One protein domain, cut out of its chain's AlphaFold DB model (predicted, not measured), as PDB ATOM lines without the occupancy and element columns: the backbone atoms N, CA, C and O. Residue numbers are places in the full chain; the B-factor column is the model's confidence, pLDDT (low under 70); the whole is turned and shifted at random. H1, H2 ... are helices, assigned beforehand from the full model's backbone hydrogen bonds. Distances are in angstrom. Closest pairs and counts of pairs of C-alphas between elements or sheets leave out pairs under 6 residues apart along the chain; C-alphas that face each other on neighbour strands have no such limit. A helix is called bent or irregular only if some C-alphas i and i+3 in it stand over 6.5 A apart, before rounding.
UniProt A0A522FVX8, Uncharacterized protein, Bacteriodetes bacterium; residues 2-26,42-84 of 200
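This is residues 2 to 26 and 42 to 84 of the 200 residues of an uncharacterized protein of Bacteriodetes bacterium (UniProt A0A522FVX8). A long helix, H2, bends partway along, and a second helix, H1, stands beside the bend across a gap; H1 and the first arm, H2a, lie partly side by side on nearly parallel lines and run in opposite directions. The second arm, H2b, swings away at 47 degrees from H2a, and its residues 60 to 82 stick out with no other part beside them. You have 68 printed residues with two named helices, H1 then H2, and no named strand, in the all-helix class. The whole is extended, with a radius of gyration of the C-alphas of 18.2 A, and flat, spanning 60 by 31 by 13 A.

Look first at H2, residues 42 to 82, assigned as one helix by its hydrogen bonds but bent: C-alphas 55 and 58 are 6.6 A apart. Its arms, H2a at residues 42 to 55 and H2b at 58 to 82, stand at a steep tilt of 47 degrees. H1, residues 2 to 26, is near H2a, with 6 pairs of C-alphas within 10 A. H1 and H2b are only just apart, the closest C-alphas being 8.1 A from each other. In H1 and H2a every O i to N i+4 pair is within hydrogen-bond range; in H2b 19 of 21 are.

Find C-alpha 42 at (170.099, -46.782, 41.285); from there H2a runs 20.2 A to Leu 55. H2b runs 37.0 A from Pro 58 to C-alpha 82 at (172.329, -71.845, -9.199). H1 starts at C-alpha 2, (180.550, -43.609, -4.123), and runs 36.5 A to Phe 26.

The C-alphas farthest apart, those of Asn 42 and Leu 84, are 61.0 A apart. Residues 27 to 41 are not printed, and C-alphas 26 and 42 across this cut are 16.9 A apart. Mean pLDDT of the printed part is 71.2, and 27 residues are under 70, among them 2 to 6, 63 to 70 and 75 to 82.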
ATOM      1  N   GLU A   2     179.857 -42.924  -5.232       49.19
ATOM      2  CA  GLU A   2     180.550 -43.609  -4.123       49.19
ATOM      3  C   GLU A   2     181.345 -42.661  -3.199       49.19
ATOM      4  O   GLU A   2     181.227 -42.786  -1.980       49.19
ATOM      5  N   ASP A   3     182.006 -41.624  -3.735       52.50
ATOM      6  CA  ASP A   3     182.788 -40.651  -2.936       52.50
ATOM      7  C   ASP A   3     181.975 -39.912  -1.863       52.50
ATOM      8  O   ASP A   3     182.479 -39.541  -0.799       52.50
ATOM      9  N   ASN A   4     180.681 -39.706  -2.114       62.47
ATOM     10  CA  ASN A   4     179.817 -39.016  -1.162       62.47
ATOM     11  C   ASN A   4     179.453 -39.925   0.026       62.47
ATOM     12  O   ASN A   4     179.289 -39.451   1.149       62.47
ATOM     13  N   GLN A   5     179.383 -41.246  -0.183       56.25
ATOM     14  CA  GLN A   5     179.105 -42.194   0.900       56.25
ATOM     15  C   GLN A   5     180.313 -42.403   1.811       56.25
ATOM     16  O   GLN A   5     180.151 -42.488   3.030       56.25
ATOM     17  N   GLU A   6     181.522 -42.438   1.252       67.81
ATOM     18  CA  GLU A   6     182.741 -42.615   2.041       67.81
ATOM     19  C   GLU A   6     182.994 -41.416   2.970       67.81
ATOM     20  O   GLU A   6     183.295 -41.585   4.158       67.81
ATOM     21  N   ASN A   7     182.727 -40.199   2.485       70.12
ATOM     22  CA  ASN A   7     182.793 -38.979   3.290       70.12
ATOM     23  C   ASN A   7     181.769 -38.953   4.437       70.12
ATOM     24  O   ASN A   7     182.089 -38.533   5.553       70.12
ATOM     25  N   ILE A   8     180.549 -39.436   4.195       69.06
ATOM     26  CA  ILE A   8     179.511 -39.541   5.230       69.06
ATOM     27  C   ILE A   8     179.933 -40.552   6.307       69.06
ATOM     28  O   ILE A   8     179.842 -40.252   7.498       69.06
ATOM     29  N   ILE A   9     180.478 -41.709   5.918       70.56
ATOM     30  CA  ILE A   9     180.958 -42.739   6.858       70.56
ATOM     31  C   ILE A   9     182.109 -42.208   7.717       70.56
ATOM     32  O   ILE A   9     182.140 -42.452   8.926       70.56
ATOM     33  N   LYS A  10     183.038 -41.450   7.127       73.25
ATOM     34  CA  LYS A  10     184.162 -40.852   7.859       73.25
ATOM     35  C   LYS A  10     183.682 -39.842   8.907       73.25
ATOM     36  O   LYS A  10     184.152 -39.876  10.043       73.25
ATOM     37  N   LYS A  11     182.689 -39.011   8.566       73.88
ATOM     38  CA  LYS A  11     182.055 -38.071   9.509       73.88
ATOM     39  C   LYS A  11     181.306 -38.790  10.634       73.88
ATOM     40  O   LYS A  11     181.471 -38.420  11.792       73.88
ATOM     41  N   LEU A  12     180.558 -39.850  10.322       69.75
ATOM     42  CA  LEU A  12     179.855 -40.674  11.317       69.75
ATOM     43  C   LEU A  12     180.811 -41.380  12.285       69.75
ATOM     44  O   LEU A  12     180.558 -41.397  13.487       69.75
ATOM     45  N   ARG A  13     181.938 -41.914  11.793       73.19
ATOM     46  CA  ARG A  13     182.982 -42.487  12.661       73.19
ATOM     47  C   ARG A  13     183.567 -41.430  13.591       73.19
ATOM     48  O   ARG A  13     183.693 -41.691  14.780       73.19
ATOM     49  N   CYS A  14     183.871 -40.239  13.073       77.31
ATOM     50  CA  CYS A  14     184.391 -39.135  13.880       77.31
ATOM     51  C   CYS A  14     183.410 -38.729  14.997       77.31
ATOM     52  O   CYS A  14     183.790 -38.673  16.162       77.31
ATOM     53  N   LEU A  15     182.124 -38.563  14.668       74.69
ATOM     54  CA  LEU A  15     181.062 -38.273  15.641       74.69
ATOM     55  C   LEU A  15     180.908 -39.379  16.697       74.69
ATOM     56  O   LEU A  15     180.734 -39.075  17.874       74.69
ATOM     57  N   SER A  16     181.033 -40.653  16.307       75.12
ATOM     58  CA  SER A  16     180.995 -41.785  17.242       75.12
ATOM     59  C   SER A  16     182.173 -41.781  18.219       75.12
ATOM     60  O   SER A  16     181.982 -42.091  19.392       75.12
ATOM     61  N   TRP A  17     183.379 -41.435  17.759       77.44
ATOM     62  CA  TRP A  17     184.552 -41.316  18.631       77.44
ATOM     63  C   TRP A  17     184.407 -40.154  19.609       77.44
ATOM     64  O   TRP A  17     184.711 -40.313  20.787       77.44
ATOM     65  N   ILE A  18     183.878 -39.016  19.153       77.75
ATOM     66  CA  ILE A  18     183.595 -37.864  20.018       77.75
ATOM     67  C   ILE A  18     182.562 -38.245  21.084       77.75
ATOM     68  O   ILE A  18     182.802 -38.017  22.266       77.75
ATOM     69  N   ALA A  19     181.455 -38.890  20.701       76.94
ATOM     70  CA  ALA A  19     180.439 -39.349  21.647       76.94
ATOM     71  C   ALA A  19     181.011 -40.349  22.667       76.94
ATOM     72  O   ALA A  19     180.747 -40.223  23.860       76.94
ATOM     73  N   PHE A  20     181.846 -41.294  22.223       78.88
ATOM     74  CA  PHE A  20     182.517 -42.249  23.106       78.88
ATOM     75  C   PHE A  20     183.445 -41.554  24.108       78.88
ATOM     76  O   PHE A  20     183.366 -41.830  25.303       78.88
ATOM     77  N   ILE A  21     184.274 -40.610  23.650       78.50
ATOM     78  CA  ILE A  21     185.174 -39.836  24.517       78.50
ATOM     79  C   ILE A  21     184.371 -39.035  25.546       78.50
ATOM     80  O   ILE A  21     184.716 -39.053  26.724       78.50
ATOM     81  N   VAL A  22     183.271 -38.392  25.141       80.44
ATOM     82  CA  VAL A  22     182.386 -37.660  26.063       80.44
ATOM     83  C   VAL A  22     181.779 -38.600  27.110       80.44
ATOM     84  O   VAL A  22     181.769 -38.258  28.288       80.44
ATOM     85  N   CYS A  23     181.349 -39.807  26.725       78.12
ATOM     86  CA  CYS A  23     180.819 -40.800  27.667       78.12
ATOM     87  C   CYS A  23     181.882 -41.291  28.659       78.12
ATOM     88  O   CYS A  23     181.605 -41.407  29.852       78.12
ATOM     89  N   VAL A  24     183.106 -41.547  28.186       79.38
ATOM     90  CA  VAL A  24     184.229 -41.969  29.037       79.38
ATOM     91  C   VAL A  24     184.629 -40.852  30.002       79.38
ATOM     92  O   VAL A  24     184.801 -41.113  31.188       79.38
ATOM     93  N   LEU A  25     184.712 -39.604  29.533       79.38
ATOM     94  CA  LEU A  25     184.984 -38.446  30.389       79.38
ATOM     95  C   LEU A  25     183.886 -38.246  31.438       79.38
ATOM     96  O   LEU A  25     184.198 -37.945  32.588       79.38
ATOM     97  N   PHE A  26     182.620 -38.470  31.076       77.69
ATOM     98  CA  PHE A  26     181.499 -38.392  32.010       77.69
ATOM     99  C   PHE A  26     181.565 -39.491  33.080       77.69
ATOM    100  O   PHE A  26     181.384 -39.203  34.260       77.69
ATOM    101  N   ASN A  42     170.006 -45.873  42.438       64.38
ATOM    102  CA  ASN A  42     170.099 -46.782  41.285       64.38
ATOM    103  C   ASN A  42     169.309 -46.294  40.054       64.38
ATOM    104  O   ASN A  42     169.671 -46.594  38.917       64.38
ATOM    105  N   TYR A  43     168.254 -45.503  40.264       67.31
ATOM    106  CA  TYR A  43     167.463 -44.869  39.214       67.31
ATOM    107  C   TYR A  43     168.269 -43.913  38.323       67.31
ATOM    108  O   TYR A  43     168.104 -43.952  37.107       67.31
ATOM    109  N   VAL A  44     169.177 -43.104  38.878       73.12
ATOM    110  CA  VAL A  44     170.015 -42.171  38.097       73.12
ATOM    111  C   VAL A  44     170.962 -42.942  37.180       73.12
ATOM    112  O   VAL A  44     171.116 -42.597  36.009       73.12
ATOM    113  N   LEU A  45     171.533 -44.037  37.685       68.75
ATOM    114  CA  LEU A  45     172.389 -44.925  36.905       68.75
ATOM    115  C   LEU A  45     171.607 -45.578  35.751       68.75
ATOM    116  O   LEU A  45     172.081 -45.608  34.616       68.75
ATOM    117  N   ILE A  46     170.380 -46.040  36.018       72.31
ATOM    118  CA  ILE A  46     169.486 -46.614  34.999       72.31
ATOM    119  C   ILE A  46     169.140 -45.578  33.921       72.31
ATOM    120  O   ILE A  46     169.220 -45.900  32.736       72.31
ATOM    121  N   PHE A  47     168.813 -44.335  34.292       76.12
ATOM    122  CA  PHE A  47     168.544 -43.265  33.322       76.12
ATOM    123  C   PHE A  47     169.766 -42.942  32.458       76.12
ATOM    124  O   PHE A  47     169.625 -42.701  31.258       76.12
ATOM    125  N   LEU A  48     170.965 -42.998  33.037       76.25
ATOM    126  CA  LEU A  48     172.217 -42.776  32.322       76.25
ATOM    127  C   LEU A  48     172.473 -43.899  31.304       76.25
ATOM    128  O   LEU A  48     172.714 -43.617  30.131       76.25
ATOM    129  N   PHE A  49     172.321 -45.168  31.697       74.44
ATOM    130  CA  PHE A  49     172.443 -46.301  30.770       74.44
ATOM    131  C   PHE A  49     171.349 -46.316  29.693       74.44
ATOM    132  O   PHE A  49     171.645 -46.608  28.533       74.44
ATOM    133  N   ALA A  50     170.110 -45.956  30.033       76.00
ATOM    134  CA  ALA A  50     169.016 -45.844  29.069       76.00
ATOM    135  C   ALA A  50     169.262 -44.715  28.053       76.00
ATOM    136  O   ALA A  50     169.075 -44.915  26.851       76.00
ATOM    137  N   GLY A  51     169.747 -43.555  28.512       77.31
ATOM    138  CA  GLY A  51     170.118 -42.426  27.654       77.31
ATOM    139  C   GLY A  51     171.290 -42.751  26.727       77.31
ATOM    140  O   GLY A  51     171.233 -42.458  25.531       77.31
ATOM    141  N   LEU A  52     172.314 -43.439  27.242       75.19
ATOM    142  CA  LEU A  52     173.415 -43.959  26.428       75.19
ATOM    143  C   LEU A  52     172.908 -44.957  25.385       75.19
ATOM    144  O   LEU A  52     173.249 -44.833  24.211       75.19
ATOM    145  N   GLY A  53     172.040 -45.893  25.778       73.75
ATOM    146  CA  GLY A  53     171.393 -46.829  24.859       73.75
ATOM    147  C   GLY A  53     170.717 -46.110  23.691       73.75
ATOM    148  O   GLY A  53     170.994 -46.433  22.536       73.75
ATOM    149  N   PHE A  54     169.920 -45.072  23.969       77.56
ATOM    150  CA  PHE A  54     169.248 -44.265  22.945       77.56
ATOM    151  C   PHE A  54     170.203 -43.529  21.996       77.56
ATOM    152  O   PHE A  54     169.902 -43.421  20.807       77.56
ATOM    153  N   LEU A  55     171.363 -43.076  22.477       73.62
ATOM    154  CA  LEU A  55     172.398 -42.445  21.648       73.62
ATOM    155  C   LEU A  55     173.057 -43.424  20.668       73.62
ATOM    156  O   LEU A  55     173.420 -43.034  19.557       73.62
ATOM    157  N   PHE A  56     173.176 -44.700  21.040       71.31
ATOM    158  CA  PHE A  56     173.746 -45.728  20.166       71.31
ATOM    159  C   PHE A  56     172.731 -46.329  19.182       71.31
ATOM    160  O   PHE A  56     173.140 -46.800  18.119       71.31
ATOM    161  N   ILE A  57     171.422 -46.264  19.461       72.44
ATOM    162  CA  ILE A  57     170.360 -46.724  18.543       72.44
ATOM    163  C   ILE A  57     170.520 -46.171  17.112       72.44
ATOM    164  O   ILE A  57     170.562 -46.991  16.190       72.44
ATOM    165  N   PRO A  58     170.662 -44.851  16.861       70.88
ATOM    166  CA  PRO A  58     170.775 -44.319  15.499       70.88
ATOM    167  C   PRO A  58     172.060 -44.739  14.772       70.88
ATOM    168  O   PRO A  58     172.109 -44.660  13.547       70.88
ATOM    169  N   ILE A  59     173.084 -45.214  15.491       70.88
ATOM    170  CA  ILE A  59     174.343 -45.718  14.919       70.88
ATOM    171  C   ILE A  59     174.233 -47.218  14.614       70.88
ATOM    172  O   ILE A  59     174.652 -47.676  13.549       70.88
ATOM    173  N   ILE A  60     173.635 -47.991  15.522       70.38
ATOM    174  CA  ILE A  60     173.499 -49.446  15.388       70.38
ATOM    175  C   ILE A  60     172.440 -49.802  14.332       70.38
ATOM    176  O   ILE A  60     172.660 -50.713  13.531       70.38
ATOM    177  N   LEU A  61     171.321 -49.067  14.265       70.69
ATOM    178  CA  LEU A  61     170.237 -49.332  13.308       70.69
ATOM    179  C   LEU A  61     170.696 -49.389  11.835       70.69
ATOM    180  O   LEU A  61     170.375 -50.373  11.158       70.69
ATOM    181  N   PRO A  62     171.423 -48.387  11.293       71.56
ATOM    182  CA  PRO A  62     171.883 -48.428   9.907       71.56
ATOM    183  C   PRO A  62     172.915 -49.539   9.674       71.56
ATOM    184  O   PRO A  62     172.929 -50.131   8.595       71.56
ATOM    185  N   LEU A  63     173.727 -49.878  10.683       65.44
ATOM    186  CA  LEU A  63     174.710 -50.957  10.595       65.44
ATOM    187  C   LEU A  63     174.029 -52.327  10.445       65.44
ATOM    188  O   LEU A  63     174.345 -53.083   9.526       65.44
ATOM    189  N   VAL A  64     173.034 -52.614  11.292       69.31
ATOM    190  CA  VAL A  64     172.258 -53.866  11.247       69.31
ATOM    191  C   VAL A  64     171.480 -53.981   9.936       69.31
ATOM    192  O   VAL A  64     171.445 -55.055   9.331       69.31
ATOM    193  N   ARG A  65     170.898 -52.878   9.442       64.31
ATOM    194  CA  ARG A  65     170.233 -52.853   8.128       64.31
ATOM    195  C   ARG A  65     171.208 -53.182   6.995       64.31
ATOM    196  O   ARG A  65     170.876 -53.997   6.139       64.31
ATOM    197  N   LYS A  66     172.419 -52.616   7.008       67.38
ATOM    198  CA  LYS A  66     173.440 -52.868   5.976       67.38
ATOM    199  C   LYS A  66     173.911 -54.329   5.960       67.38
ATOM    200  O   LYS A  66     174.069 -54.889   4.879       67.38
ATOM    201  N   ILE A  67     174.073 -54.959   7.127       66.31
ATOM    202  CA  ILE A  67     174.440 -56.385   7.236       66.31
ATOM    203  C   ILE A  67     173.355 -57.270   6.613       66.31
ATOM    204  O   ILE A  67     173.668 -58.117   5.777       66.31
ATOM    205  N   LYS A  68     172.081 -57.022   6.945       68.00
ATOM    206  CA  LYS A  68     170.947 -57.770   6.374       68.00
ATOM    207  C   LYS A  68     170.853 -57.612   4.856       68.00
ATOM    208  O   LYS A  68     170.653 -58.593   4.151       68.00
ATOM    209  N   ILE A  69     171.057 -56.397   4.343       69.56
ATOM    210  CA  ILE A  69     171.060 -56.134   2.895       69.56
ATOM    211  C   ILE A  69     172.214 -56.874   2.213       69.56
ATOM    212  O   ILE A  69     172.017 -57.479   1.166       69.56
ATOM    213  N   SER A  70     173.409 -56.875   2.805       64.12
ATOM    214  CA  SER A  70     174.559 -57.588   2.242       64.12
ATOM    215  C   SER A  70     174.338 -59.100   2.190       64.12
ATOM    216  O   SER A  70     174.707 -59.730   1.202       64.12
ATOM    217  N   GLN A  71     173.736 -59.680   3.231       70.12
ATOM    218  CA  GLN A  71     173.372 -61.099   3.255       70.12
ATOM    219  C   GLN A  71     172.330 -61.415   2.182       70.12
ATOM    220  O   GLN A  71     172.518 -62.346   1.408       70.12
ATOM    221  N   PHE A  72     171.303 -60.576   2.053       68.56
ATOM    222  CA  PHE A  72     170.273 -60.740   1.032       68.56
ATOM    223  C   PHE A  72     170.833 -60.638  -0.397       68.56
ATOM    224  O   PHE A  72     170.500 -61.440  -1.264       68.56
ATOM    225  N   VAL A  73     171.746 -59.696  -0.654       71.94
ATOM    226  CA  VAL A  73     172.430 -59.582  -1.954       71.94
ATOM    227  C   VAL A  73     173.305 -60.807  -2.231       71.94
ATOM    228  O   VAL A  73     173.373 -61.262  -3.375       71.94
ATOM    229  N   LEU A  74     173.960 -61.364  -1.209       71.88
ATOM    230  CA  LEU A  74     174.750 -62.588  -1.344       71.88
ATOM    231  C   LEU A  74     173.854 -63.791  -1.669       71.88
ATOM    232  O   LEU A  74     174.159 -64.544  -2.591       71.88
ATOM    233  N   GLU A  75     172.728 -63.934  -0.972       66.19
ATOM    234  CA  GLU A  75     171.723 -64.961  -1.254       66.19
ATOM    235  C   GLU A  75     171.206 -64.843  -2.690       66.19
ATOM    236  O   GLU A  75     171.266 -65.819  -3.438       66.19
ATOM    237  N   LEU A  76     170.832 -63.640  -3.135       67.38
ATOM    238  CA  LEU A  76     170.413 -63.397  -4.518       67.38
ATOM    239  C   LEU A  76     171.498 -63.758  -5.536       67.38
ATOM    240  O   LEU A  76     171.191 -64.378  -6.554       67.38
ATOM    241  N   ARG A  77     172.769 -63.425  -5.273       65.31
ATOM    242  CA  ARG A  77     173.881 -63.832  -6.148       65.31
ATOM    243  C   ARG A  77     174.002 -65.347  -6.216       65.31
ATOM    244  O   ARG A  77     174.063 -65.894  -7.311       65.31
ATOM    245  N   THR A  78     173.981 -66.033  -5.076       67.50
ATOM    246  CA  THR A  78     174.089 -67.501  -5.054       67.50
ATOM    247  C   THR A  78     172.914 -68.186  -5.747       67.50
ATOM    248  O   THR A  78     173.126 -69.165  -6.464       67.50
ATOM    249  N   LEU A  79     171.696 -67.654  -5.606       65.19
ATOM    250  CA  LEU A  79     170.517 -68.118  -6.338       65.19
ATOM    251  C   LEU A  79     170.683 -67.898  -7.844       65.19
ATOM    252  O   LEU A  79     170.481 -68.828  -8.619       65.19
ATOM    253  N   ALA A  80     171.141 -66.716  -8.258       67.25
ATOM    254  CA  ALA A  80     171.394 -66.394  -9.660       67.25
ATOM    255  C   ALA A  80     172.529 -67.222 -10.292       67.25
ATOM    256  O   ALA A  80     172.580 -67.356 -11.514       67.25
ATOM    257  N   THR A  81     173.464 -67.754  -9.499       65.12
ATOM    258  CA  THR A  81     174.466 -68.720  -9.978       65.12
ATOM    259  C   THR A  81     173.859 -70.115 -10.116       65.12
ATOM    260  O   THR A  81     174.159 -70.810 -11.083       65.12
ATOM    261  N   ARG A  82     173.002 -70.534  -9.169       69.44
ATOM    262  CA  ARG A  82     172.329 -71.845  -9.199       69.44
ATOM    263  C   ARG A  82     171.391 -71.986 -10.394       69.44
ATOM    264  O   ARG A  82     171.318 -73.065 -10.962       69.44
ATOM    265  N   THR A  83     170.722 -70.909 -10.802       78.44
ATOM    266  CA  THR A  83     169.795 -70.929 -11.947       78.44
ATOM    267  C   THR A  83     170.469 -71.175 -13.294       78.44
ATOM    268  O   THR A  83     169.775 -71.567 -14.229       78.44
ATOM    269  N   LEU A  84     171.780 -70.941 -13.391       86.88
ATOM    270  CA  LEU A  84     172.570 -71.131 -14.607       86.88
ATOM    271  C   LEU A  84     173.230 -72.513 -14.688       86.88
ATOM    272  O   LEU A  84     173.759 -72.869 -15.734       86.88
TER     273      LEU A  84